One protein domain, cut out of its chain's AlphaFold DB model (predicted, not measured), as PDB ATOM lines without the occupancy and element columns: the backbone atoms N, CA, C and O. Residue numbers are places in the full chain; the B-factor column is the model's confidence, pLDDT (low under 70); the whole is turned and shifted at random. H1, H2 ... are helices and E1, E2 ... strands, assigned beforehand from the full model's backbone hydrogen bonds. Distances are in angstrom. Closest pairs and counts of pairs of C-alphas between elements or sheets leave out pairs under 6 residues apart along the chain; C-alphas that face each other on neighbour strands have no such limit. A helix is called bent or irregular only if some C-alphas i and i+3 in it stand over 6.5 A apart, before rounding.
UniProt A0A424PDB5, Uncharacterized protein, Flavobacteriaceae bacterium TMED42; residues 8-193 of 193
ATOM      1  N   ASN A   8      31.730 -51.046  32.277       94.12
ATOM      2  CA  ASN A   8      32.965 -51.610  31.746       94.12
ATOM      3  C   ASN A   8      33.394 -50.748  30.556       94.12
ATOM      4  O   ASN A   8      32.567 -50.463  29.695       94.12
ATOM      5  N   ILE A   9      34.647 -50.308  30.559       94.25
ATOM      6  CA  ILE A   9      35.257 -49.488  29.507       94.25
ATOM      7  C   ILE A   9      36.410 -50.291  28.913       94.25
ATOM      8  O   ILE A   9      37.084 -51.005  29.663       94.25
ATOM      9  N   GLN A  10      36.629 -50.192  27.600       93.25
ATOM     10  CA  GLN A  10      37.783 -50.823  26.968       93.25
ATOM     11  C   GLN A  10      39.067 -50.202  27.515       93.25
ATOM     12  O   GLN A  10      39.199 -48.981  27.628       93.25
ATOM     13  N   THR A  11      40.043 -51.037  27.848       92.50
ATOM     14  CA  THR A  11      41.352 -50.578  28.321       92.50
ATOM     15  C   THR A  11      42.010 -49.662  27.294       92.50
ATOM     16  O   THR A  11      42.617 -48.662  27.677       92.50
ATOM     17  N   LEU A  12      41.809 -49.934  26.000       90.75
ATOM     18  CA  LEU A  12      42.310 -49.099  24.911       90.75
ATOM     19  C   LEU A  12      41.763 -47.660  24.955       90.75
ATOM     20  O   LEU A  12      42.531 -46.717  24.769       90.75
ATOM     21  N   ASP A  13      40.485 -47.462  25.289       91.56
ATOM     22  CA  ASP A  13      39.903 -46.115  25.415       91.56
ATOM     23  C   ASP A  13      40.578 -45.310  26.526       91.56
ATOM     24  O   ASP A  13      40.814 -44.106  26.393       91.56
ATOM     25  N   ILE A  14      40.923 -45.984  27.625       92.06
ATOM     26  CA  ILE A  14      41.631 -45.371  28.747       92.06
ATOM     27  C   ILE A  14      43.076 -45.052  28.337       92.06
ATOM     28  O   ILE A  14      43.554 -43.958  28.620       92.06
ATOM     29  N   ILE A  15      43.762 -45.940  27.612       91.12
ATOM     30  CA  ILE A  15      45.120 -45.699  27.084       91.12
ATOM     31  C   ILE A  15      45.142 -44.465  26.168       91.12
ATOM     32  O   ILE A  15      45.960 -43.565  26.379       91.12
ATOM     33  N   ARG A  16      44.208 -44.388  25.208       90.31
ATOM     34  CA  ARG A  16      44.041 -43.259  24.271       90.31
ATOM     35  C   ARG A  16      43.747 -41.944  25.009       90.31
ATOM     36  O   ARG A  16      44.305 -40.898  24.681       90.31
ATOM     37  N   ALA A  17      42.905 -41.984  26.044       90.12
ATOM     38  CA  ALA A  17      42.553 -40.814  26.856       90.12
ATOM     39  C   ALA A  17      43.687 -40.294  27.754       90.12
ATOM     40  O   ALA A  17      43.686 -39.125  28.135       90.12
ATOM     41  N   ASN A  18      44.638 -41.158  28.110       90.06
ATOM     42  CA  ASN A  18      45.744 -40.851  29.017       90.06
ATOM     43  C   ASN A  18      47.090 -40.713  28.267       90.06
ATOM     44  O   ASN A  18      48.149 -40.746  28.895       90.06
ATOM     45  N   ASN A  19      47.031 -40.552  26.935       87.62
ATOM     46  CA  ASN A  19      48.152 -40.313  26.021       87.62
ATOM     47  C   ASN A  19      49.324 -41.291  26.182       87.62
ATOM     48  O   ASN A  19      50.493 -40.904  26.210       87.62
ATOM     49  N   MET A  20      49.019 -42.579  26.315       86.81
ATOM     50  CA  MET A  20      50.054 -43.596  26.500       86.81
ATOM     51  C   MET A  20      50.657 -44.125  25.190       86.81
ATOM     52  O   MET A  20      51.655 -44.840  25.243       86.81
ATOM     53  N   ILE A  21      50.090 -43.783  24.026       86.81
ATOM     54  CA  ILE A  21      50.626 -44.215  22.729       86.81
ATOM     55  C   ILE A  21      51.859 -43.364  22.371       86.81
ATOM     56  O   ILE A  21      51.728 -42.134  22.290       86.81
ATOM     57  N   PRO A  22      53.040 -43.972  22.136       85.69
ATOM     58  CA  PRO A  22      54.269 -43.245  21.826       85.69
ATOM     59  C   PRO A  22      54.137 -42.329  20.606       85.69
ATOM     60  O   PRO A  22      53.540 -42.704  19.600       85.69
ATOM     61  N   SER A  23      54.748 -41.142  20.666       83.38
ATOM     62  CA  SER A  23      54.677 -40.125  19.602       83.38
ATOM     63  C   SER A  23      55.289 -40.537  18.268       83.38
ATOM     64  O   SER A  23      54.899 -40.013  17.230       83.38
ATOM     65  N   PHE A  24      56.234 -41.473  18.282       82.38
ATOM     66  CA  PHE A  24      56.851 -42.007  17.071       82.38
ATOM     67  C   PHE A  24      56.012 -43.107  16.402       82.38
ATOM     68  O   PHE A  24      56.331 -43.509  15.285       82.38
ATOM     69  N   ASN A  25      54.978 -43.633  17.071       85.62
ATOM     70  CA  ASN A  25      54.162 -44.708  16.521       85.62
ATOM     71  C   ASN A  25      53.071 -44.150  15.587       85.62
ATOM     72  O   ASN A  25      52.496 -43.089  15.838       85.62
ATOM     73  N   LYS A  26      52.743 -44.889  14.519       85.88
ATOM     74  CA  LYS A  26      51.706 -44.508  13.541       85.88
ATOM     75  C   LYS A  26      50.325 -44.284  14.173       85.88
ATOM     76  O   LYS A  26      49.576 -43.436  13.699       85.88
ATOM     77  N   PHE A  27      50.015 -44.982  15.266       86.44
ATOM     78  CA  PHE A  27      48.769 -44.883  16.026       86.44
ATOM     79  C   PHE A  27      48.738 -43.713  17.015       86.44
ATOM     80  O   PHE A  27      47.750 -43.537  17.724       86.44
ATOM     81  N   HIS A  28      49.785 -42.884  17.078       85.50
ATOM     82  CA  HIS A  28      49.830 -41.735  17.985       85.50
ATOM     83  C   HIS A  28      48.630 -40.794  17.828       85.50
ATOM     84  O   HIS A  28      48.157 -40.233  18.813       85.50
ATOM     85  N   HIS A  29      48.103 -40.661  16.609       84.69
ATOM     86  CA  HIS A  29      46.925 -39.847  16.308       84.69
ATOM     87  C   HIS A  29      45.648 -40.294  17.048       84.69
ATOM     88  O   HIS A  29      44.714 -39.506  17.156       84.69
ATOM     89  N   LEU A  30      45.611 -41.523  17.577       85.38
ATOM     90  CA  LEU A  30      44.500 -42.044  18.382       85.38
ATOM     91  C   LEU A  30      44.510 -41.521  19.825       85.38
ATOM     92  O   LEU A  30      43.517 -41.659  20.543       85.38
ATOM     93  N   ASN A  31      45.619 -40.933  20.279       86.56
ATOM     94  CA  ASN A  31      45.640 -40.212  21.543       86.56
ATOM     95  C   ASN A  31      44.676 -39.020  21.472       86.56
ATOM     96  O   ASN A  31      44.631 -38.305  20.474       86.56
ATOM     97  N   LYS A  32      43.967 -38.720  22.567       80.38
ATOM     98  CA  LYS A  32      43.005 -37.597  22.609       80.38
ATOM     99  C   LYS A  32      43.656 -36.196  22.595       80.38
ATOM    100  O   LYS A  32      42.981 -35.205  22.862       80.38
ATOM    101  N   GLY A  33      44.958 -36.101  22.302       61.00
ATOM    102  CA  GLY A  33      45.644 -34.859  21.921       61.00
ATOM    103  C   GLY A  33      45.782 -33.800  23.016       61.00
ATOM    104  O   GLY A  33      46.035 -32.639  22.711       61.00
ATOM    105  N   SER A  34      45.600 -34.161  24.288       66.12
ATOM    106  CA  SER A  34      45.760 -33.214  25.403       66.12
ATOM    107  C   SER A  34      47.217 -33.141  25.892       66.12
ATOM    108  O   SER A  34      47.998 -34.048  25.627       66.12
ATOM    109  N   ASN A  35      47.588 -32.127  26.684       65.62
ATOM    110  CA  ASN A  35      48.893 -32.082  27.379       65.62
ATOM    111  C   ASN A  35      48.985 -33.072  28.565       65.62
ATOM    112  O   ASN A  35      49.934 -33.044  29.345       65.62
ATOM    113  N   PHE A  36      47.988 -33.942  28.736       72.06
ATOM    114  CA  PHE A  36      47.878 -34.846  29.868       72.06
ATOM    115  C   PHE A  36      48.578 -36.176  29.575       72.06
ATOM    116  O   PHE A  36      47.987 -37.088  29.003       72.06
ATOM    117  N   ASN A  37      49.853 -36.287  29.938       81.81
ATOM    118  CA  ASN A  37      50.604 -37.537  29.816       81.81
ATOM    119  C   ASN A  37      50.617 -38.292  31.148       81.81
ATOM    120  O   ASN A  37      50.610 -37.679  32.210       81.81
ATOM    121  N   ARG A  38      50.637 -39.626  31.110       88.38
ATOM    122  CA  ARG A  38      50.637 -40.474  32.315       88.38
ATOM    123  C   ARG A  38      51.898 -41.320  32.442       88.38
ATOM    124  O   ARG A  38      51.831 -42.529  32.662       88.38
ATOM    125  N   TRP A  39      53.064 -40.683  32.321       91.75
ATOM    126  CA  TRP A  39      54.349 -41.371  32.496       91.75
ATOM    127  C   TRP A  39      54.538 -41.931  33.904       91.75
ATOM    128  O   TRP A  39      55.246 -42.918  34.083       91.75
ATOM    129  N   ASP A  40      53.839 -41.378  34.894       92.56
ATOM    130  CA  ASP A  40      53.777 -41.896  36.259       92.56
ATOM    131  C   ASP A  40      53.244 -43.344  36.335       92.56
ATOM    132  O   ASP A  40      53.511 -44.057  37.308       92.56
ATOM    133  N   LEU A  41      52.489 -43.823  35.340       94.06
ATOM    134  CA  LEU A  41      52.050 -45.222  35.277       94.06
ATOM    135  C   LEU A  41      53.209 -46.195  35.030       94.06
ATOM    136  O   LEU A  41      53.140 -47.344  35.462       94.06
ATOM    137  N   ILE A  42      54.282 -45.742  34.386       96.12
ATOM    138  CA  ILE A  42      55.365 -46.614  33.935       96.12
ATOM    139  C   ILE A  42      56.240 -47.120  35.094       96.12
ATOM    140  O   ILE A  42      56.415 -48.333  35.190       96.12
ATOM    141  N   PRO A  43      56.694 -46.290  36.061       96.81
ATOM    142  CA  PRO A  43      57.357 -46.791  37.269       96.81
ATOM    143  C   PRO A  43      56.510 -47.792  38.065       96.81
ATOM    144  O   PRO A  43      57.043 -48.682  38.719       96.81
ATOM    145  N   ARG A  44      55.176 -47.670  38.005       96.94
ATOM    146  CA  ARG A  44      54.268 -48.621  38.663       96.94
ATOM    147  C   ARG A  44      54.233 -49.951  37.936       96.94
ATOM    148  O   ARG A  44      54.213 -50.972  38.602       96.94
ATOM    149  N   TYR A  45      54.239 -49.937  36.607       97.75
ATOM    150  CA  TYR A  45      54.362 -51.150  35.805       97.75
ATOM    151  C   TYR A  45      55.700 -51.850  36.062       97.75
ATOM    152  O   TYR A  45      55.719 -53.043  36.343       97.75
ATOM    153  N   LEU A  46      56.805 -51.096  36.057       98.25
ATOM    154  CA  LEU A  46      58.141 -51.623  36.353       98.25
ATOM    155  C   LEU A  46      58.211 -52.302  37.726       98.25
ATOM    156  O   LEU A  46      58.856 -53.336  37.858       98.25
ATOM    157  N   ALA A  47      57.534 -51.760  38.742       98.19
ATOM    158  CA  ALA A  47      57.446 -52.401  40.054       98.19
ATOM    159  C   ALA A  47      56.694 -53.743  40.024       98.19
ATOM    160  O   ALA A  47      57.075 -54.669  40.735       98.19
ATOM    161  N   ILE A  48      55.659 -53.880  39.185       98.44
ATOM    162  CA  ILE A  48      54.969 -55.164  38.977       98.44
ATOM    163  C   ILE A  48      55.912 -56.168  38.306       98.44
ATOM    164  O   ILE A  48      55.958 -57.327  38.702       98.44
ATOM    165  N   GLU A  49      56.694 -55.726  37.324       98.19
ATOM    166  CA  GLU A  49      57.716 -56.564  36.697       98.19
ATOM    167  C   GLU A  49      58.786 -57.026  37.698       98.19
ATOM    168  O   GLU A  49      59.115 -58.211  37.735       98.19
ATOM    169  N   GLU A  50      59.290 -56.136  38.562       98.38
ATOM    170  CA  GLU A  50      60.236 -56.520  39.620       98.38
ATOM    171  C   GLU A  50      59.601 -57.499  40.619       98.38
ATOM    172  O   GLU A  50      60.251 -58.453  41.042       98.38
ATOM    173  N   HIS A  51      58.312 -57.332  40.952       98.38
ATOM    174  CA  HIS A  51      57.563 -58.285  41.789       98.38
ATOM    175  C   HIS A  51      57.576 -59.711  41.224       98.38
ATOM    176  O   HIS A  51      57.574 -60.679  41.985       98.38
ATOM    177  N   PHE A  52      57.623 -59.854  39.898       98.12
ATOM    178  CA  PHE A  52      57.731 -61.145  39.215       98.12
ATOM    179  C   PHE A  52      59.157 -61.506  38.766       98.12
ATOM    180  O   PHE A  52      59.342 -62.534  38.116       98.12
ATOM    181  N   GLY A  53      60.169 -60.725  39.161       97.88
ATOM    182  CA  GLY A  53      61.580 -60.995  38.873       97.88
ATOM    183  C   GLY A  53      62.015 -60.692  37.436       97.88
ATOM    184  O   GLY A  53      63.014 -61.240  36.977       97.88
ATOM    185  N   GLU A  54      61.277 -59.848  36.712       97.81
ATOM    186  CA  GLU A  54      61.578 -59.475  35.320       97.81
ATOM    187  C   GLU A  54      62.590 -58.320  35.209       97.81
ATOM    188  O   GLU A  54      63.197 -58.119  34.157       97.81
ATOM    189  N   ASN A  55      62.784 -57.560  36.289       97.69
ATOM    190  CA  ASN A  55      63.818 -56.535  36.425       97.69
ATOM    191  C   ASN A  55      64.250 -56.393  37.900       97.69
ATOM    192  O   ASN A  55      63.720 -57.095  38.757       97.69
ATOM    193  N   ASP A  56      65.214 -55.514  38.184       97.38
ATOM    194  CA  ASP A  56      65.788 -55.269  39.518       97.38
ATOM    195  C   ASP A  56      65.777 -53.779  39.933       97.38
ATOM    196  O   ASP A  56      66.547 -53.362  40.800       97.38
ATOM    197  N   PHE A  57      64.940 -52.955  39.290       97.12
ATOM    198  CA  PHE A  57      64.931 -51.496  39.480       97.12
ATOM    199  C   PHE A  57      63.536 -50.855  39.593       97.12
ATOM    200  O   PHE A  57      63.419 -49.672  39.934       97.12
ATOM    201  N   GLY A  58      62.463 -51.583  39.296       97.12
ATOM    202  CA  GLY A  58      61.098 -51.074  39.308       97.12
ATOM    203  C   GLY A  58      60.584 -50.606  40.670       97.12
ATOM    204  O   GLY A  58      59.915 -49.574  40.744       97.12
ATOM    205  N   TRP A  59      60.916 -51.299  41.759       96.00
ATOM    206  CA  TRP A  59      60.548 -50.898  43.116       96.00
ATOM    207  C   TRP A  59      61.237 -49.603  43.530       96.00
ATOM    208  O   TRP A  59      60.608 -48.770  44.185       96.00
ATOM    209  N   GLU A  60      62.488 -49.397  43.117       95.06
ATOM    210  CA  GLU A  60      63.208 -48.147  43.365       95.06
ATOM    211  C   GLU A  60      62.597 -46.986  42.570       95.06
ATOM    212  O   GLU A  60      62.334 -45.921  43.136       95.06
ATOM    213  N   ALA A  61      62.262 -47.212  41.296       95.94
ATOM    214  CA  ALA A  61      61.558 -46.214  40.496       95.94
ATOM    215  C   ALA A  61      60.205 -45.848  41.135       95.94
ATOM    216  O   ALA A  61      59.892 -44.678  41.363       95.94
ATOM    217  N   PHE A  62      59.413 -46.847  41.532       95.38
ATOM    218  CA  PHE A  62      58.153 -46.618  42.234       95.38
ATOM    219  C   PHE A  62      58.339 -45.877  43.566       95.38
ATOM    220  O   PHE A  62      57.545 -44.989  43.891       95.38
ATOM    221  N   ARG A  63      59.387 -46.197  44.333       92.44
ATOM    222  CA  ARG A  63      59.719 -45.517  45.589       92.44
ATOM    223  C   ARG A  63      59.946 -44.023  45.368       92.44
ATOM    224  O   ARG A  63      59.325 -43.230  46.075       92.44
ATOM    225  N   LYS A  64      60.770 -43.638  44.385       91.88
ATOM    226  CA  LYS A  64      61.027 -42.225  44.038       91.88
ATOM    227  C   LYS A  64      59.735 -41.481  43.699       91.88
ATOM    228  O   LYS A  64      59.451 -40.445  44.300       91.88
ATOM    229  N   LEU A  65      58.894 -42.072  42.845       91.69
ATOM    230  CA  LEU A  65      57.582 -41.512  42.511       91.69
ATOM    231  C   LEU A  65      56.715 -41.274  43.753       91.69
ATOM    232  O   LEU A  65      56.089 -40.226  43.889       91.69
ATOM    233  N   ARG A  66      56.649 -42.252  44.664       88.12
ATOM    234  CA  ARG A  66      55.817 -42.156  45.871       88.12
ATOM    235  C   ARG A  66      56.328 -41.119  46.857       88.12
ATOM    236  O   ARG A  66      55.503 -40.430  47.452       88.12
ATOM    237  N   LEU A  67      57.644 -40.994  47.008       85.94
ATOM    238  CA  LEU A  67      58.236 -39.962  47.854       85.94
ATOM    239  C   LEU A  67      57.874 -38.566  47.352       85.94
ATOM    240  O   LEU A  67      57.364 -37.773  48.140       85.94
ATOM    241  N   HIS A  68      58.020 -38.309  46.051       85.94
ATOM    242  CA  HIS A  68      57.624 -37.034  45.454       85.94
ATOM    243  C   HIS A  68      56.135 -36.725  45.677       85.94
ATOM    244  O   HIS A  68      55.775 -35.682  46.221       85.94
ATOM    245  N   GLN A  69      55.257 -37.682  45.362       81.25
ATOM    246  CA  GLN A  69      53.815 -37.522  45.578       81.25
ATOM    247  C   GLN A  69      53.460 -37.281  47.051       81.25
ATOM    248  O   GLN A  69      52.460 -36.638  47.332       81.25
ATOM    249  N   SER A  70      54.235 -37.808  48.006       74.12
ATOM    250  CA  SER A  70      53.996 -37.564  49.433       74.12
ATOM    251  C   SER A  70      54.399 -36.151  49.869       74.12
ATOM    252  O   SER A  70      53.702 -35.556  50.692       74.12
ATOM    253  N   SER A  71      55.466 -35.586  49.289       64.44
ATOM    254  CA  SER A  71      55.927 -34.226  49.601       64.44
ATOM    255  C   SER A  71      54.991 -33.127  49.096       64.44
ATOM    256  O   SER A  71      54.952 -32.053  49.691       64.44
ATOM    257  N   GLU A  72      54.184 -33.397  48.065       60.12
ATOM    258  CA  GLU A  72      53.192 -32.451  47.528       60.12
ATOM    259  C   GLU A  72      52.032 -32.151  48.509       60.12
ATOM    260  O   GLU A  72      51.322 -31.164  48.334       60.12
ATOM    261  N   PHE A  73      51.846 -32.948  49.574       55.16
ATOM    262  CA  PHE A  73      50.733 -32.797  50.532       55.16
ATOM    263  C   PHE A  73      51.063 -31.993  51.816       55.16
ATOM    264  O   PHE A  73      50.257 -31.980  52.748       55.16
ATOM    265  N   GLY A  74      52.195 -31.273  51.870       44.28
ATOM    266  CA  GLY A  74      52.513 -30.292  52.929       44.28
ATOM    267  C   GLY A  74      53.164 -30.850  54.211       44.28
ATOM    268  O   GLY A  74      53.253 -32.061  54.417       44.28
ATOM    269  N   GLU A  75      53.635 -29.944  55.090       43.47
ATOM    270  CA  GLU A  75      54.581 -30.164  56.218       43.47
ATOM    271  C   GLU A  75      54.188 -31.212  57.292       43.47
ATOM    272  O   GLU A  75      54.969 -31.484  58.202       43.47
ATOM    273  N   GLY A  76      53.023 -31.861  57.189       43.66
ATOM    274  CA  GLY A  76      52.603 -32.974  58.057       43.66
ATOM    275  C   GLY A  76      52.837 -34.378  57.478       43.66
ATOM    276  O   GLY A  76      52.700 -35.364  58.200       43.66
ATOM    277  N   HIS A  77      53.202 -34.485  56.195       45.28
ATOM    278  CA  HIS A  77      53.381 -35.748  55.467       45.28
ATOM    279  C   HIS A  77      54.796 -35.908  54.904       45.28
ATOM    280  O   HIS A  77      54.992 -36.469  53.829       45.28
ATOM    281  N   ALA A  78      55.808 -35.458  55.649       44.09
ATOM    282  CA  ALA A  78      57.197 -35.798  55.366       44.09
ATOM    283  C   ALA A  78      57.422 -37.310  55.576       44.09
ATOM    284  O   ALA A  78      57.998 -37.737  56.576       44.09
ATOM    285  N   GLN A  79      56.984 -38.141  54.625       49.78
ATOM    286  CA  GLN A  79      57.373 -39.544  54.512       49.78
ATOM    287  C   GLN A  79      58.843 -39.613  54.071       49.78
ATOM    288  O   GLN A  79      59.185 -40.136  53.021       49.78
ATOM    289  N   LYS A  80      59.762 -39.107  54.909       47.34
ATOM    290  CA  LYS A  80      61.197 -39.443  54.828       47.34
ATOM    291  C   LYS A  80      61.434 -40.945  55.019       47.34
ATOM    292  O   LYS A  80      62.495 -41.458  54.684       47.34
ATOM    293  N   LEU A  81      60.433 -41.646  55.535       49.25
ATOM    294  CA  LEU A  81      60.326 -43.087  55.521       49.25
ATOM    295  C   LEU A  81      59.372 -43.427  54.382       49.25
ATOM    296  O   LEU A  81      58.177 -43.159  54.490       49.25
ATOM    297  N   TYR A  82      59.895 -44.003  53.300       54.53
ATOM    298  CA  TYR A  82      59.079 -44.873  52.463       54.53
ATOM    299  C   TYR A  82      58.364 -45.823  53.413       54.53
ATOM    300  O   TYR A  82      59.006 -46.663  54.047       54.53
ATOM    301  N   ASP A  83      57.070 -45.607  53.608       60.56
ATOM    302  CA  ASP A  83      56.310 -46.490  54.458       60.56
ATOM    303  C   ASP A  83      56.344 -47.839  53.744       60.56
ATOM    304  O   ASP A  83      55.865 -47.957  52.613       60.56
ATOM    305  N   GLN A  84      56.973 -48.843  54.358       64.81
ATOM    306  CA  GLN A  84      56.966 -50.218  53.856       64.81
ATOM    307  C   GLN A  84      55.527 -50.665  53.540       64.81
ATOM    308  O   GLN A  84      55.328 -51.530  52.685       64.81
ATOM    309  N   SER A  85      54.519 -50.019  54.143       78.31
ATOM    310  CA  SER A  85      53.113 -50.171  53.783       78.31
ATOM    311  C   SER A  85      52.807 -49.855  52.312       78.31
ATOM    312  O   SER A  85      52.004 -50.558  51.717       78.31
ATOM    313  N   ALA A  86      53.429 -48.862  51.667       85.00
ATOM    314  CA  ALA A  86      53.143 -48.523  50.270       85.00
ATOM    315  C   ALA A  86      53.583 -49.635  49.310       85.00
ATOM    316  O   ALA A  86      52.865 -49.928  48.352       85.00
ATOM    317  N   ARG A  87      54.735 -50.261  49.590       91.75
ATOM    318  CA  ARG A  87      55.187 -51.468  48.893       91.75
ATOM    319  C   ARG A  87      54.240 -52.625  49.151       91.75
ATOM    320  O   ARG A  87      53.653 -53.137  48.210       91.75
ATOM    321  N   SER A  88      54.045 -52.950  50.429       91.62
ATOM    322  CA  SER A  88      53.274 -54.116  50.870       91.62
ATOM    323  C   SER A  88      51.840 -54.058  50.338       91.62
ATOM    324  O   SER A  88      51.344 -55.022  49.769       91.62
ATOM    325  N   ASN A  89      51.198 -52.888  50.399       91.88
ATOM    326  CA  ASN A  89      49.860 -52.669  49.846       91.88
ATOM    327  C   ASN A  89      49.821 -52.847  48.321       91.88
ATOM    328  O   ASN A  89      48.794 -53.253  47.772       91.88
ATOM    329  N   PHE A  90      50.899 -52.490  47.613       95.94
ATOM    330  CA  PHE A  90      50.961 -52.694  46.170       95.94
ATOM    331  C   PHE A  90      51.218 -54.167  45.832       95.94
ATOM    332  O   PHE A  90      50.513 -54.697  44.981       95.94
ATOM    333  N   GLU A  91      52.120 -54.849  46.540       96.94
ATOM    334  CA  GLU A  91      52.340 -56.300  46.429       96.94
ATOM    335  C   GLU A  91      51.027 -57.072  46.668       96.94
ATOM    336  O   GLU A  91      50.609 -57.865  45.824       96.94
ATOM    337  N   GLU A  92      50.282 -56.745  47.730       96.62
ATOM    338  CA  GLU A  92      48.961 -57.330  48.011       96.62
ATOM    339  C   GLU A  92      47.946 -57.087  46.885       96.62
ATOM    340  O   GLU A  92      47.142 -57.967  46.546       96.62
ATOM    341  N   LEU A  93      47.956 -55.890  46.291       96.88
ATOM    342  CA  LEU A  93      47.106 -55.577  45.146       96.88
ATOM    343  C   LEU A  93      47.497 -56.424  43.931       96.88
ATOM    344  O   LEU A  93      46.608 -57.007  43.306       96.88
ATOM    345  N   ILE A  94      48.789 -56.498  43.608       98.12
ATOM    346  CA  ILE A  94      49.323 -57.275  42.483       98.12
ATOM    347  C   ILE A  94      48.917 -58.741  42.633       98.12
ATOM    348  O   ILE A  94      48.311 -59.309  41.721       98.12
ATOM    349  N   ASP A  95      49.144 -59.321  43.811       97.94
ATOM    350  CA  ASP A  95      48.802 -60.708  44.106       97.94
ATOM    351  C   ASP A  95      47.288 -60.945  44.075       97.94
ATOM    352  O   ASP A  95      46.816 -61.949  43.529       97.94
ATOM    353  N   SER A  96      46.489 -60.004  44.593       96.56
ATOM    354  CA  SER A  96      45.031 -60.106  44.505       96.56
ATOM    355  C   SER A  96      44.546 -60.055  43.058       96.56
ATOM    356  O   SER A  96      43.590 -60.767  42.743       96.56
ATOM    357  N   VAL A  97      45.110 -59.200  42.199       96.50
ATOM    358  CA  VAL A  97      44.691 -59.111  40.792       96.50
ATOM    359  C   VAL A  97      45.147 -60.354  40.029       96.50
ATOM    360  O   VAL A  97      44.329 -60.941  39.328       96.50
ATOM    361  N   LYS A  98      46.372 -60.844  40.251       96.56
ATOM    362  CA  LYS A  98      46.853 -62.112  39.677       96.56
ATOM    363  C   LYS A  98      45.948 -63.290  40.034       96.56
ATOM    364  O   LYS A  98      45.620 -64.109  39.183       96.56
ATOM    365  N   LYS A  99      45.537 -63.386  41.302       96.38
ATOM    366  CA  LYS A  99      44.754 -64.521  41.813       96.38
ATOM    367  C   LYS A  99      43.266 -64.450  41.470       96.38
ATOM    368  O   LYS A  99      42.620 -65.488  41.349       96.38
ATOM    369  N   HIS A 100      42.692 -63.250  41.397       94.12
ATOM    370  CA  HIS A 100      41.236 -63.067  41.340       94.12
ATOM    371  C   HIS A 100      40.746 -62.213  40.168       94.12
ATOM    372  O   HIS A 100      39.540 -61.980  40.064       94.12
ATOM    373  N   GLY A 101      41.648 -61.708  39.330       91.38
ATOM    374  CA  GLY A 101      41.338 -60.708  38.317       91.38
ATOM    375  C   GLY A 101      40.912 -59.361  38.911       91.38
ATOM    376  O   GLY A 101      40.964 -59.112  40.124       91.38
ATOM    377  N   PHE A 102      40.459 -58.462  38.037       91.06
ATOM    378  CA  PHE A 102      39.987 -57.143  38.444       91.06
ATOM    379  C   PHE A 102      38.591 -57.211  39.071       91.06
ATOM    380  O   PHE A 102      37.591 -57.541  38.433       91.06
ATOM    381  N   LYS A 103      38.486 -56.835  40.346       89.12
ATOM    382  CA  LYS A 103      37.216 -56.882  41.080       89.12
ATOM    383  C   LYS A 103      36.359 -55.651  40.773       89.12
ATOM    384  O   LYS A 103      36.708 -54.538  41.162       89.12
ATOM    385  N   ARG A 104      35.159 -55.861  40.219       88.94
ATOM    386  CA  ARG A 104      34.173 -54.806  39.884       88.94
ATOM    387  C   ARG A 104      33.862 -53.813  41.008       88.94
ATOM    388  O   ARG A 104      33.668 -52.632  40.742       88.94
ATOM    389  N   ARG A 105      33.850 -54.262  42.268       89.44
ATOM    390  CA  ARG A 105      33.624 -53.386  43.435       89.44
ATOM    391  C   ARG A 105      34.725 -52.338  43.645       89.44
ATOM    392  O   ARG A 105      34.475 -51.321  44.281       89.44
ATOM    393  N   PHE A 106      35.913 -52.571  43.092       91.56
ATOM    394  CA  PHE A 106      37.057 -51.664  43.122       91.56
ATOM    395  C   PHE A 106      37.278 -51.039  41.742       91.56
ATOM    396  O   PHE A 106      38.392 -51.049  41.222       91.56
ATOM    397  N   ALA A 107      36.213 -50.484  41.162       93.25
ATOM    398  CA  ALA A 107      36.246 -49.788  39.881       93.25
ATOM    399  C   ALA A 107      37.284 -48.649  39.848       93.25
ATOM    400  O   ALA A 107      37.512 -47.983  40.870       93.25
ATOM    401  N   LEU A 108      37.899 -48.419  38.686       94.88
ATOM    402  CA  LEU A 108      38.656 -47.190  38.433       94.88
ATOM    403  C   LEU A 108      37.720 -45.986  38.493       94.88
ATOM    404  O   LEU A 108      36.517 -46.123  38.273       94.88
ATOM    405  N   VAL A 109      38.262 -44.817  38.811       94.44
ATOM    406  CA  VAL A 109      37.517 -43.566  38.668       94.44
ATOM    407  C   VAL A 109      38.152 -42.792  37.529       94.44
ATOM    408  O   VAL A 109      39.375 -42.616  37.506       94.44
ATOM    409  N   VAL A 110      37.322 -42.413  36.569       93.75
ATOM    410  CA  VAL A 110      37.721 -41.675  35.376       93.75
ATOM    411  C   VAL A 110      36.819 -40.465  35.212       93.75
ATOM    412  O   VAL A 110      35.651 -40.493  35.610       93.75
ATOM    413  N   ASN A 111      37.351 -39.425  34.593       92.62
ATOM    414  CA  ASN A 111      36.561 -38.269  34.217       92.62
ATOM    415  C   ASN A 111      35.476 -38.677  33.206       92.62
ATOM    416  O   ASN A 111      35.737 -39.439  32.269       92.62
ATOM    417  N   GLN A 112      34.263 -38.169  33.408       90.94
ATOM    418  CA  GLN A 112      33.089 -38.510  32.608       90.94
ATOM    419  C   GLN A 112      33.229 -38.151  31.126       90.94
ATOM    420  O   GLN A 112      32.771 -38.912  30.274       90.94
ATOM    421  N   ASP A 113      33.861 -37.020  30.823       90.12
ATOM    422  CA  ASP A 113      33.868 -36.439  29.482       90.12
ATOM    423  C   ASP A 113      35.070 -36.915  28.659       90.12
ATOM    424  O   ASP A 113      34.973 -37.099  27.446       90.12
ATOM    425  N   ASN A 114      36.215 -37.145  29.307       89.75
ATOM    426  CA  ASN A 114      37.464 -37.433  28.602       89.75
ATOM    427  C   ASN A 114      38.103 -38.794  28.926       89.75
ATOM    428  O   ASN A 114      38.952 -39.222  28.148       89.75
ATOM    429  N   LEU A 115      37.644 -39.515  29.960       92.06
ATOM    430  CA  LEU A 115      38.179 -40.807  30.436       92.06
ATOM    431  C   LEU A 115      39.599 -40.761  31.032       92.06
ATOM    432  O   LEU A 115      40.215 -41.808  31.262       92.06
ATOM    433  N   LYS A 116      40.130 -39.573  31.341       92.12
ATOM    434  CA  LYS A 116      41.373 -39.453  32.112       92.12
ATOM    435  C   LYS A 116      41.199 -40.106  33.483       92.12
ATOM    436  O   LYS A 116      40.175 -39.920  34.143       92.12
ATOM    437  N   ILE A 117      42.197 -40.868  33.927       92.00
ATOM    438  CA  ILE A 117      42.138 -41.563  35.220       92.00
ATOM    439  C   ILE A 117      42.304 -40.548  36.348       92.00
ATOM    440  O   ILE A 117      43.385 -39.979  36.513       92.00
ATOM    441  N   THR A 118      41.283 -40.414  37.190       90.06
ATOM    442  CA  THR A 118      41.334 -39.581  38.396       90.06
ATOM    443  C   THR A 118      41.774 -40.382  39.616       90.06
ATOM    444  O   THR A 118      42.533 -39.885  40.448       90.06
ATOM    445  N   LYS A 119      41.351 -41.652  39.737       90.88
ATOM    446  CA  LYS A 119      41.755 -42.545  40.839       90.88
ATOM    447  C   LYS A 119      41.944 -43.984  40.383       90.88
ATOM    448  O   LYS A 119      41.163 -44.532  39.612       90.88
ATOM    449  N   GLY A 120      42.928 -44.645  40.995       92.00
ATOM    450  CA  GLY A 120      43.196 -46.068  40.777       92.00
ATOM    451  C   GLY A 120      44.340 -46.362  39.810       92.00
ATOM    452  O   GLY A 120      44.367 -47.439  39.234       92.00
ATOM    453  N   TRP A 121      45.317 -45.468  39.681       91.44
ATOM    454  CA  TRP A 121      46.516 -45.668  38.852       91.44
ATOM    455  C   TRP A 121      47.260 -46.988  39.125       91.44
ATOM    456  O   TRP A 121      47.680 -47.640  38.178       91.44
ATOM    457  N   LEU A 122      47.369 -47.441  40.385       95.00
ATOM    458  CA  LEU A 122      47.979 -48.745  40.711       95.00
ATOM    459  C   LEU A 122      47.172 -49.909  40.123       95.00
ATOM    460  O   LEU A 122      47.726 -50.835  39.546       95.00
ATOM    461  N   ARG A 123      45.842 -49.827  40.231       95.88
ATOM    462  CA  ARG A 123      44.915 -50.814  39.669       95.88
ATOM    463  C   ARG A 123      44.988 -50.829  38.145       95.88
ATOM    464  O   ARG A 123      44.959 -51.903  37.562       95.88
ATOM    465  N   PHE A 124      45.119 -49.663  37.518       95.75
ATOM    466  CA  PHE A 124      45.293 -49.571  36.074       95.75
ATOM    467  C   PHE A 124      46.642 -50.136  35.613       95.75
ATOM    468  O   PHE A 124      46.669 -50.873  34.636       95.75
ATOM    469  N   ALA A 125      47.737 -49.899  36.347       96.38
ATOM    470  CA  ALA A 125      49.023 -50.543  36.063       96.38
ATOM    471  C   ALA A 125      48.911 -52.079  36.098       96.38
ATOM    472  O   ALA A 125      49.419 -52.747  35.201       96.38
ATOM    473  N   CYS A 126      48.164 -52.639  37.058       96.69
ATOM    474  CA  CYS A 126      47.839 -54.067  37.049       96.69
ATOM    475  C   CYS A 126      47.011 -54.474  35.820       96.69
ATOM    476  O   CYS A 126      47.282 -55.523  35.250       96.69
ATOM    477  N   CYS A 127      46.028 -53.675  35.388       94.19
ATOM    478  CA  CYS A 127      45.266 -53.977  34.169       94.19
ATOM    479  C   CYS A 127      46.159 -54.058  32.932       94.19
ATOM    480  O   CYS A 127      45.968 -54.955  32.120       94.19
ATOM    481  N   LEU A 128      47.121 -53.141  32.807       93.88
ATOM    482  CA  LEU A 128      48.091 -53.151  31.716       93.88
ATOM    483  C   LEU A 128      48.972 -54.402  31.774       93.88
ATOM    484  O   LEU A 128      49.194 -55.038  30.752       93.88
ATOM    485  N   TYR A 129      49.473 -54.760  32.960       95.81
ATOM    486  CA  TYR A 129      50.372 -55.905  33.122       95.81
ATOM    487  C   TYR A 129      49.668 -57.247  32.882       95.81
ATOM    488  O   TYR A 129      50.208 -58.106  32.196       95.81
ATOM    489  N   PHE A 130      48.449 -57.415  33.402       94.94
ATOM    490  CA  PHE A 130      47.647 -58.632  33.226       94.94
ATOM    491  C   PHE A 130      46.762 -58.605  31.971       94.94
ATOM    492  O   PHE A 130      45.865 -59.436  31.852       94.94
ATOM    493  N   GLU A 131      46.982 -57.638  31.074       92.69
ATOM    494  CA  GLU A 131      46.321 -57.527  29.768       92.69
ATOM    495  C   GLU A 131      44.785 -57.582  29.832       92.69
ATOM    496  O   GLU A 131      44.126 -58.156  28.970       92.69
ATOM    497  N   ILE A 132      44.201 -56.956  30.856       92.31
ATOM    498  CA  ILE A 132      42.752 -56.953  31.086       92.31
ATOM    499  C   ILE A 132      42.076 -56.068  30.036       92.31
ATOM    500  O   ILE A 132      42.340 -54.869  30.002       92.31
ATOM    501  N   ASP A 133      41.176 -56.627  29.226       90.88
ATOM    502  CA  ASP A 133      40.564 -55.908  28.093       90.88
ATOM    503  C   ASP A 133      39.516 -54.881  28.509       90.88
ATOM    504  O   ASP A 133      39.468 -53.782  27.964       90.88
ATOM    505  N   THR A 134      38.689 -55.213  29.504       93.31
ATOM    506  CA  THR A 134      37.624 -54.325  29.976       93.31
ATOM    507  C   THR A 134      37.734 -54.059  31.466       93.31
ATOM    508  O   THR A 134      37.881 -54.971  32.284       93.31
ATOM    509  N   ILE A 135      37.636 -52.783  31.841       93.62
ATOM    510  CA  ILE A 135      37.837 -52.342  33.218       93.62
ATOM    511  C   ILE A 135      36.552 -51.705  33.747       93.62
ATOM    512  O   ILE A 135      36.018 -50.776  33.134       93.62
ATOM    513  N   PRO A 136      36.045 -52.151  34.908       94.88
ATOM    514  CA  PRO A 136      34.931 -51.490  35.557       94.88
ATOM    515  C   PRO A 136      35.370 -50.103  36.038       94.88
ATOM    516  O   PRO A 136      36.306 -49.970  36.827       94.88
ATOM    517  N   CYS A 137      34.657 -49.080  35.588       95.56
ATOM    518  CA  CYS A 137      34.914 -47.675  35.861       95.56
ATOM    519  C   CYS A 137      33.674 -46.997  36.450       95.56
ATOM    520  O   CYS A 137      32.536 -47.341  36.125       95.56
ATOM    521  N   LYS A 138      33.908 -46.029  37.330       95.25
ATOM    522  CA  LYS A 138      32.937 -45.038  37.794       95.25
ATOM    523  C   LYS A 138      33.340 -43.677  37.251       95.25
ATOM    524  O   LYS A 138      34.531 -43.416  37.085       95.25
ATOM    525  N   TYR A 139      32.354 -42.823  37.037       93.44
ATOM    526  CA  TYR A 139      32.590 -41.484  36.525       93.44
ATOM    527  C   TYR A 139      32.653 -40.460  37.651       93.44
ATOM    528  O   TYR A 139      31.893 -40.525  38.620       93.44
ATOM    529  N   ASP A 140      33.541 -39.490  37.493       89.62
ATOM    530  CA  ASP A 140      33.497 -38.232  38.219       89.62
ATOM    531  C   ASP A 140      33.554 -37.043  37.248       89.62
ATOM    532  O   ASP A 140      33.756 -37.198  36.045       89.62
ATOM    533  N   MET A 141      33.317 -35.846  37.781       88.25
ATOM    534  CA  MET A 141      33.384 -34.593  37.021       88.25
ATOM    535  C   MET A 141      34.750 -33.907  37.171       88.25
ATOM    536  O   MET A 141      34.893 -32.744  36.803       88.25
ATOM    537  N   ILE A 142      35.731 -34.570  37.792       85.94
ATOM    538  CA  ILE A 142      37.035 -33.965  38.064       85.94
ATOM    539  C   ILE A 142      37.851 -34.108  36.790       85.94
ATOM    540  O   ILE A 142      38.149 -35.224  36.376       85.94
ATOM    541  N   ASP A 143      38.192 -33.001  36.138       82.81
ATOM    542  CA  ASP A 143      39.183 -33.033  35.064       82.81
ATOM    543  C   ASP A 143      40.571 -32.881  35.694       82.81
ATOM    544  O   ASP A 143      40.857 -31.826  36.268       82.81
ATOM    545  N   PRO A 144      41.419 -33.922  35.677       79.38
ATOM    546  CA  PRO A 144      42.758 -33.801  36.218       79.38
ATOM    547  C   PRO A 144      43.567 -32.852  35.322       79.38
ATOM    548  O   PRO A 144      43.746 -33.096  34.123       79.38
ATOM    549  N   SER A 145      44.020 -31.746  35.918       69.19
ATOM    550  CA  SER A 145      44.815 -30.710  35.253       69.19
ATOM    551  C   SER A 145      46.267 -31.127  35.049       69.19
ATOM    552  O   SER A 145      46.894 -30.699  34.081       69.19
ATOM    553  N   ASP A 146      46.786 -31.974  35.936       67.62
ATOM    554  CA  ASP A 146      48.221 -32.208  36.039       67.62
ATOM    555  C   ASP A 146      48.617 -33.419  35.193       67.62
ATOM    556  O   ASP A 146      48.307 -34.569  35.514       67.62
ATOM    557  N   GLY A 147      49.278 -33.146  34.070       69.69
ATOM    558  CA  GLY A 147      49.966 -34.164  33.286       69.69
ATOM    559  C   GLY A 147      51.312 -34.515  33.919       69.69
ATOM    560  O   GLY A 147      52.048 -33.640  34.357       69.69
ATOM    561  N   TYR A 148      51.656 -35.798  33.917       85.38
ATOM    562  CA  TYR A 148      52.955 -36.322  34.325       85.38
ATOM    563  C   TYR A 148      53.765 -36.632  33.068       85.38
ATOM    564  O   TYR A 148      53.776 -37.769  32.593       85.38
ATOM    565  N   ASP A 149      54.360 -35.609  32.457       88.69
ATOM    566  CA  ASP A 149      55.229 -35.773  31.290       88.69
ATOM    567  C   ASP A 149      56.667 -36.174  31.680       88.69
ATOM    568  O   ASP A 149      57.013 -36.268  32.858       88.69
ATOM    569  N   LEU A 150      57.524 -36.448  30.690       89.62
ATOM    570  CA  LEU A 150      58.931 -36.781  30.953       89.62
ATOM    571  C   LEU A 150      59.692 -35.645  31.643       89.62
ATOM    572  O   LEU A 150      60.598 -35.914  32.428       89.62
ATOM    573  N   ASN A 151      59.331 -34.393  31.361       90.81
ATOM    574  CA  ASN A 151      59.982 -33.234  31.955       90.81
ATOM    575  C   ASN A 151      59.670 -33.151  33.456       90.81
ATOM    576  O   ASN A 151      60.573 -32.918  34.253       90.81
ATOM    577  N   TRP A 152      58.428 -33.434  33.851       91.69
ATOM    578  CA  TRP A 152      58.013 -33.582  35.244       91.69
ATOM    579  C   TRP A 152      58.738 -34.745  35.933       91.69
ATOM    580  O   TRP A 152      59.268 -34.589  37.032       91.69
ATOM    581  N   MET A 153      58.841 -35.901  35.268       92.19
ATOM    582  CA  MET A 153      59.574 -37.059  35.801       92.19
ATOM    583  C   MET A 153      61.041 -36.696  36.093       92.19
ATOM    584  O   MET A 153      61.576 -37.028  37.150       92.19
ATOM    585  N   GLN A 154      61.697 -35.989  35.178       93.81
ATOM    586  CA  GLN A 154      63.100 -35.630  35.337       93.81
ATOM    587  C   GLN A 154      63.314 -34.504  36.360       93.81
ATOM    588  O   GLN A 154      64.182 -34.630  37.219       93.81
ATOM    589  N   ASN A 155      62.532 -33.424  36.286       91.81
ATOM    590  CA  ASN A 155      62.802 -32.206  37.056       91.81
ATOM    591  C   ASN A 155      62.134 -32.183  38.432       91.81
ATOM    592  O   ASN A 155      62.720 -31.644  39.365       91.81
ATOM    593  N   GLU A 156      60.939 -32.762  38.563       90.38
ATOM    594  CA  GLU A 156      60.177 -32.732  39.816       90.38
ATOM    595  C   GLU A 156      60.446 -34.003  40.633       90.38
ATOM    596  O   GLU A 156      60.861 -33.940  41.789       90.38
ATOM    597  N   VAL A 157      60.321 -35.187  40.013       91.44
ATOM    598  CA  VAL A 157      60.576 -36.466  40.713       91.44
ATOM    599  C   VAL A 157      62.073 -36.745  40.896       91.44
ATOM    600  O   VAL A 157      62.459 -37.424  41.850       91.44
ATOM    601  N   GLY A 158      62.923 -36.224  40.005       93.94
ATOM    602  CA  GLY A 158      64.379 -36.375  40.087       93.94
ATOM    603  C   GLY A 158      64.909 -37.702  39.536       93.94
ATOM    604  O   GLY A 158      65.869 -38.250  40.080       93.94
ATOM    605  N   TYR A 159      64.282 -38.249  38.489       96.06
ATOM    606  CA  TYR A 159      64.834 -39.413  37.789       96.06
ATOM    607  C   TYR A 159      66.094 -39.056  36.998       96.06
ATOM    608  O   TYR A 159      66.132 -38.082  36.246       96.06
ATOM    609  N   GLU A 160      67.115 -39.898  37.117       96.38
ATOM    610  CA  GLU A 160      68.350 -39.789  36.352       96.38
ATOM    611  C   GLU A 160      68.158 -40.257  34.905       96.38
ATOM    612  O   GLU A 160      67.270 -41.050  34.592       96.38
ATOM    613  N   THR A 161      69.062 -39.855  34.007       95.88
ATOM    614  CA  THR A 161      69.022 -40.235  32.582       95.88
ATOM    615  C   THR A 161      68.903 -41.747  32.369       95.88
ATOM    616  O   THR A 161      68.173 -42.195  31.487       95.88
ATOM    617  N   LYS A 162      69.593 -42.554  33.188       96.69
ATOM    618  CA  LYS A 162      69.499 -44.020  33.123       96.69
ATOM    619  C   LYS A 162      68.075 -44.507  33.419       96.69
ATOM    620  O   LYS A 162      67.572 -45.368  32.703       96.69
ATOM    621  N   GLU A 163      67.434 -43.947  34.439       97.06
ATOM    622  CA  GLU A 163      66.076 -44.308  34.860       97.06
ATOM    623  C   GLU A 163      65.041 -43.836  33.840       97.06
ATOM    624  O   GLU A 163      64.133 -44.587  33.491       97.06
ATOM    625  N   ILE A 164      65.220 -42.635  33.281       96.31
ATOM    626  CA  ILE A 164      64.394 -42.135  32.178       96.31
ATOM    627  C   ILE A 164      64.461 -43.090  30.982       96.31
ATOM    628  O   ILE A 164      63.422 -43.448  30.434       96.31
ATOM    629  N   ASN A 165      65.647 -43.579  30.614       95.56
ATOM    630  CA  ASN A 165      65.781 -44.549  29.525       95.56
ATOM    631  C   ASN A 165      65.057 -45.873  29.826       95.56
ATOM    632  O   ASN A 165      64.408 -46.428  28.939       95.56
ATOM    633  N   GLN A 166      65.118 -46.364  31.069       96.50
ATOM    634  CA  GLN A 166      64.374 -47.555  31.501       96.50
ATOM    635  C   GLN A 166      62.856 -47.333  31.433       96.50
ATOM    636  O   GLN A 166      62.123 -48.196  30.955       96.50
ATOM    637  N   ILE A 167      62.384 -46.160  31.858       95.56
ATOM    638  CA  ILE A 167      60.976 -45.755  31.797       95.56
ATOM    639  C   ILE A 167      60.502 -45.668  30.338       95.56
ATOM    640  O   ILE A 167      59.473 -46.239  29.990       95.56
ATOM    641  N   VAL A 168      61.255 -45.009  29.455       93.44
ATOM    642  CA  VAL A 168      60.922 -44.916  28.023       93.44
ATOM    643  C   VAL A 168      60.869 -46.299  27.385       93.44
ATOM    644  O   VAL A 168      59.860 -46.644  26.775       93.44
ATOM    645  N   SER A 169      61.890 -47.126  27.610       93.56
ATOM    646  CA  SER A 169      61.923 -48.493  27.089       93.56
ATOM    647  C   SER A 169      60.748 -49.336  27.597       93.56
ATOM    648  O   SER A 169      60.140 -50.077  26.827       93.56
ATOM    649  N   CYS A 170      60.366 -49.196  28.870       94.88
ATOM    650  CA  CYS A 170      59.200 -49.885  29.418       94.88
ATOM    651  C   CYS A 170      57.889 -49.422  28.776       94.88
ATOM    652  O   CYS A 170      57.040 -50.260  28.482       94.88
ATOM    653  N   ARG A 171      57.707 -48.115  28.543       92.12
ATOM    654  CA  ARG A 171      56.522 -47.601  27.838       92.12
ATOM    655  C   ARG A 171      56.412 -48.222  26.451       92.12
ATOM    656  O   ARG A 171      55.326 -48.651  26.075       92.12
ATOM    657  N   ASP A 172      57.520 -48.282  25.727       90.06
ATOM    658  CA  ASP A 172      57.539 -48.820  24.371       90.06
ATOM    659  C   ASP A 172      57.185 -50.318  24.385       90.06
ATOM    660  O   ASP A 172      56.286 -50.730  23.664       90.06
ATOM    661  N   ARG A 173      57.726 -51.103  25.332       90.88
ATOM    662  CA  ARG A 173      57.324 -52.513  25.521       90.88
ATOM    663  C   ARG A 173      55.848 -52.690  25.895       90.88
ATOM    664  O   ARG A 173      55.213 -53.638  25.439       90.88
ATOM    665  N   ILE A 174      55.298 -51.829  26.757       90.56
ATOM    666  CA  ILE A 174      53.861 -51.849  27.083       90.56
ATOM    667  C   ILE A 174      53.054 -51.585  25.814       90.56
ATOM    668  O   ILE A 174      52.050 -52.257  25.590       90.56
ATOM    669  N   PHE A 175      53.498 -50.625  24.997       86.88
ATOM    670  CA  PHE A 175      52.848 -50.296  23.740       86.88
ATOM    671  C   PHE A 175      52.881 -51.470  22.750       86.88
ATOM    672  O   PHE A 175      51.841 -51.818  22.202       86.88
ATOM    673  N   ASP A 176      54.019 -52.142  22.586       86.38
ATOM    674  CA  ASP A 176      54.143 -53.294  21.683       86.38
ATOM    675  C   ASP A 176      53.141 -54.415  22.029       86.38
ATOM    676  O   ASP A 176      52.575 -55.054  21.143       86.38
ATOM    677  N   LYS A 177      52.849 -54.623  23.325       84.12
ATOM    678  CA  LYS A 177      51.834 -55.598  23.772       84.12
ATOM    679  C   LYS A 177      50.411 -55.206  23.367       84.12
ATOM    680  O   LYS A 177      49.600 -56.076  23.063       84.12
ATOM    681  N   ILE A 178      50.092 -53.913  23.379       82.44
ATOM    682  CA  ILE A 178      48.746 -53.404  23.069       82.44
ATOM    683  C   ILE A 178      48.559 -53.053  21.590       82.44
ATOM    684  O   ILE A 178      47.419 -52.923  21.159       82.44
ATOM    685  N   GLU A 179      49.635 -52.900  20.811       82.81
ATOM    686  CA  GLU A 179      49.568 -52.544  19.387       82.81
ATOM    687  C   GLU A 179      48.767 -53.577  18.585       82.81
ATOM    688  O   GLU A 179      47.956 -53.205  17.740       82.81
ATOM    689  N   SER A 180      48.930 -54.863  18.908       76.56
ATOM    690  CA  SER A 180      48.126 -55.953  18.339       76.56
ATOM    691  C   SER A 180      46.623 -55.728  18.539       76.56
ATOM    692  O   SER A 180      45.859 -55.777  17.583       76.56
ATOM    693  N   LYS A 181      46.215 -55.353  19.755       73.69
ATOM    694  CA  LYS A 181      44.816 -55.059  20.090       73.69
ATOM    695  C   LYS A 181      44.279 -53.829  19.357       73.69
ATOM    696  O   LYS A 181      43.084 -53.735  19.120       73.69
ATOM    697  N   ILE A 182      45.143 -52.867  19.025       78.31
ATOM    698  CA  ILE A 182      44.754 -51.699  18.223       78.31
ATOM    699  C   ILE A 182      44.490 -52.118  16.777       78.31
ATOM    700  O   ILE A 182      43.503 -51.681  16.201       78.31
ATOM    701  N   LEU A 183      45.352 -52.966  16.208       76.81
ATOM    702  CA  LEU A 183      45.182 -53.472  14.845       76.81
ATOM    703  C   LEU A 183      43.860 -54.224  14.677       76.81
ATOM    704  O   LEU A 183      43.171 -53.987  13.692       76.81
ATOM    705  N   ASP A 184      43.502 -55.073  15.641       73.38
ATOM    706  CA  ASP A 184      42.250 -55.833  15.599       73.38
ATOM    707  C   ASP A 184      41.022 -54.902  15.577       73.38
ATOM    708  O   ASP A 184      40.121 -55.090  14.765       73.38
ATOM    709  N   VAL A 185      41.022 -53.841  16.394       73.19
ATOM    710  CA  VAL A 185      39.921 -52.859  16.448       73.19
ATOM    711  C   VAL A 185      39.792 -52.055  15.152       73.19
ATOM    712  O   VAL A 185      38.682 -51.836  14.682       73.19
ATOM    713  N   GLU A 186      40.902 -51.610  14.558       73.12
ATOM    714  CA  GLU A 186      40.850 -50.837  13.305       73.12
ATOM    715  C   GLU A 186      40.321 -51.685  12.136       73.12
ATOM    716  O   GLU A 186      39.618 -51.167  11.274       73.12
ATOM    717  N   ILE A 187      40.615 -52.991  12.119       69.12
ATOM    718  CA  ILE A 187      40.053 -53.918  11.124       69.12
ATOM    719  C   ILE A 187      38.537 -54.047  11.315       69.12
ATOM    720  O   ILE A 187      37.798 -53.932  10.339       69.12
ATOM    721  N   GLU A 188      38.065 -54.236  12.551       67.12
ATOM    722  CA  GLU A 188      36.627 -54.309  12.851       67.12
ATOM    723  C   GLU A 188      35.889 -53.015  12.447       67.12
ATOM    724  O   GLU A 188      34.836 -53.074  11.815       67.12
ATOM    725  N   GLU A 189      36.454 -51.836  12.736       67.81
ATOM    726  CA  GLU A 189      35.851 -50.540  12.376       67.81
ATOM    727  C   GLU A 189      35.809 -50.270  10.860       67.81
ATOM    728  O   GLU A 189      34.972 -49.487  10.396       67.81
ATOM    729  N   ASP A 190      36.713 -50.871  10.084       63.84
ATOM    730  CA  ASP A 190      36.735 -50.764   8.624       63.84
ATOM    731  C   ASP A 190      35.835 -51.804   7.937       63.84
ATOM    732  O   ASP A 190      35.327 -51.532   6.850       63.84
ATOM    733  N   GLU A 191      35.575 -52.957   8.565       62.53
ATOM    734  CA  GLU A 191      34.594 -53.947   8.087       62.53
ATOM    735  C   GLU A 191      33.133 -53.519   8.326       62.53
ATOM    736  O   GLU A 191      32.229 -53.981   7.624       62.53
ATOM    737  N   GLU A 192      32.882 -52.619   9.283       57.53
ATOM    738  CA  GLU A 192      31.545 -52.086   9.592       57.53
ATOM    739  C   GLU A 192      31.129 -50.849   8.751       57.53
ATOM    740  O   GLU A 192      30.003 -50.360   8.910       57.53
ATOM    741  N   LYS A 193      31.989 -50.342   7.851       47.75
ATOM    742  CA  LYS A 193      31.726 -49.175   6.971       47.75
ATOM    743  C   LYS A 193      31.340 -49.560   5.542       47.75
ATOM    744  O   LYS A 193      30.468 -48.851   4.984       47.75
TER     745      LYS A 193
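What this domain is: This is residues 8 to 193 of the 193 residues of an uncharacterized protein of Flavobacteriaceae bacterium TMED42 (UniProt A0A424PDB5). Helices crossing one another make most of the body, with H4, H6 and H8a packed round H3, and a small, strongly twisted sheet of four strands lies to one side, with H6 between it and H3. The long last helix H8 bends, and residues 186 to 193, of which 186 to 191 belong to H8, stick out beyond the body. The printed part has 186 residues, with eight named helices and four named strands in the order E1 H1 H2 H3 H4 H5 E2 E3 H6 E4 H7 H8; the class is mixed, helices and strands. The mixed sheet runs E1 E4 E2 E3. The whole is compact, with a radius of gyration of the C-alphas of 16.5 A, and spans 57 by 37 by 36 A.

How they stand to each other: E1, residues 8 to 10, is antiparallel to E4, residues 134 to 140, with N 9 and O 135 3.0 A apart, within hydrogen-bond range. E4 is parallel to E2, residues 108 to 111, with N 138 and O 108 at 2.8 A. E2 and E3, residues 117 to 119, form an antiparallel hairpin, with N 118 and O 109 at 2.9 A. H1, residues 11 to 17, is on the sheet; its C-alpha 11 is 5.5 A from C-alpha 134 of E4, their closest pair. H2, residues 26 to 30, is irregular, with C-alphas 26 and 29 7.2 A apart; it is close but not clearly touching H1, closest at the C-alphas of Arg 16 and Leu 30, 6.0 A. H3, residues 41 to 51, is the hub. It touches H4, residues 58 to 71, closest at C-alphas 47 and 58, 4.0 A, at a steep tilt of 46 degrees, opposite ways. It touches H6, residues 121 to 129, closest at C-alphas 45 and 125, 5.4 A. H6 only grazes the sheet, with residues 121 to 127. H5, residues 84 to 100, touches H6 with residues 90 to 97 alone, closest at C-alphas 94 and 126, 6.5 A. H7, residues 150 to 157, touches H4, closest at C-alphas 157 and 68, 5.6 A; of H4, residues 64 to 68 alone take part. H8, residues 161 to 191, was assigned as one helix by its hydrogen bonds but is bent, with C-alphas 177 and 180 6.6 A apart; its arms H8a, residues 161 to 177, and H8b, residues 180 to 191, stand at a steep tilt of 41 degrees. H8a touches H3 with residues 167 to 171 alone, about perpendicular at 87 degrees, closest at C-alphas 167 and 42, 6.1 A. H8b touches no helix. Each O i to N i+4 pair is within hydrogen-bond range in H1, H3, H4, H5, H6, H8a and H8b; H7 has 3 of 4, and H2 has 0 of 1, with 1 of 2 O i to N i+3 pairs.

Where its parts are: E1 begins at C-alpha 8, (32.965, -51.610, 31.746). From first to last C-alpha, H3 measures 15.6 A, H4 20.4 A, H5 23.9 A, E4 18.5 A, H8a 24.7 A and H8b 17.1 A. H8b ends at C-alpha 191, (34.594, -53.947, 8.087).

The domain as a whole: The C-alphas farthest apart, of Glu 75 and Lys 193, are 57.5 A apart. The printed part has no cut; the link from H4 to H5 is long. pLDDT is under 70 at residues 33 to 35, 71 to 84, 145 to 147 and 187 to 193.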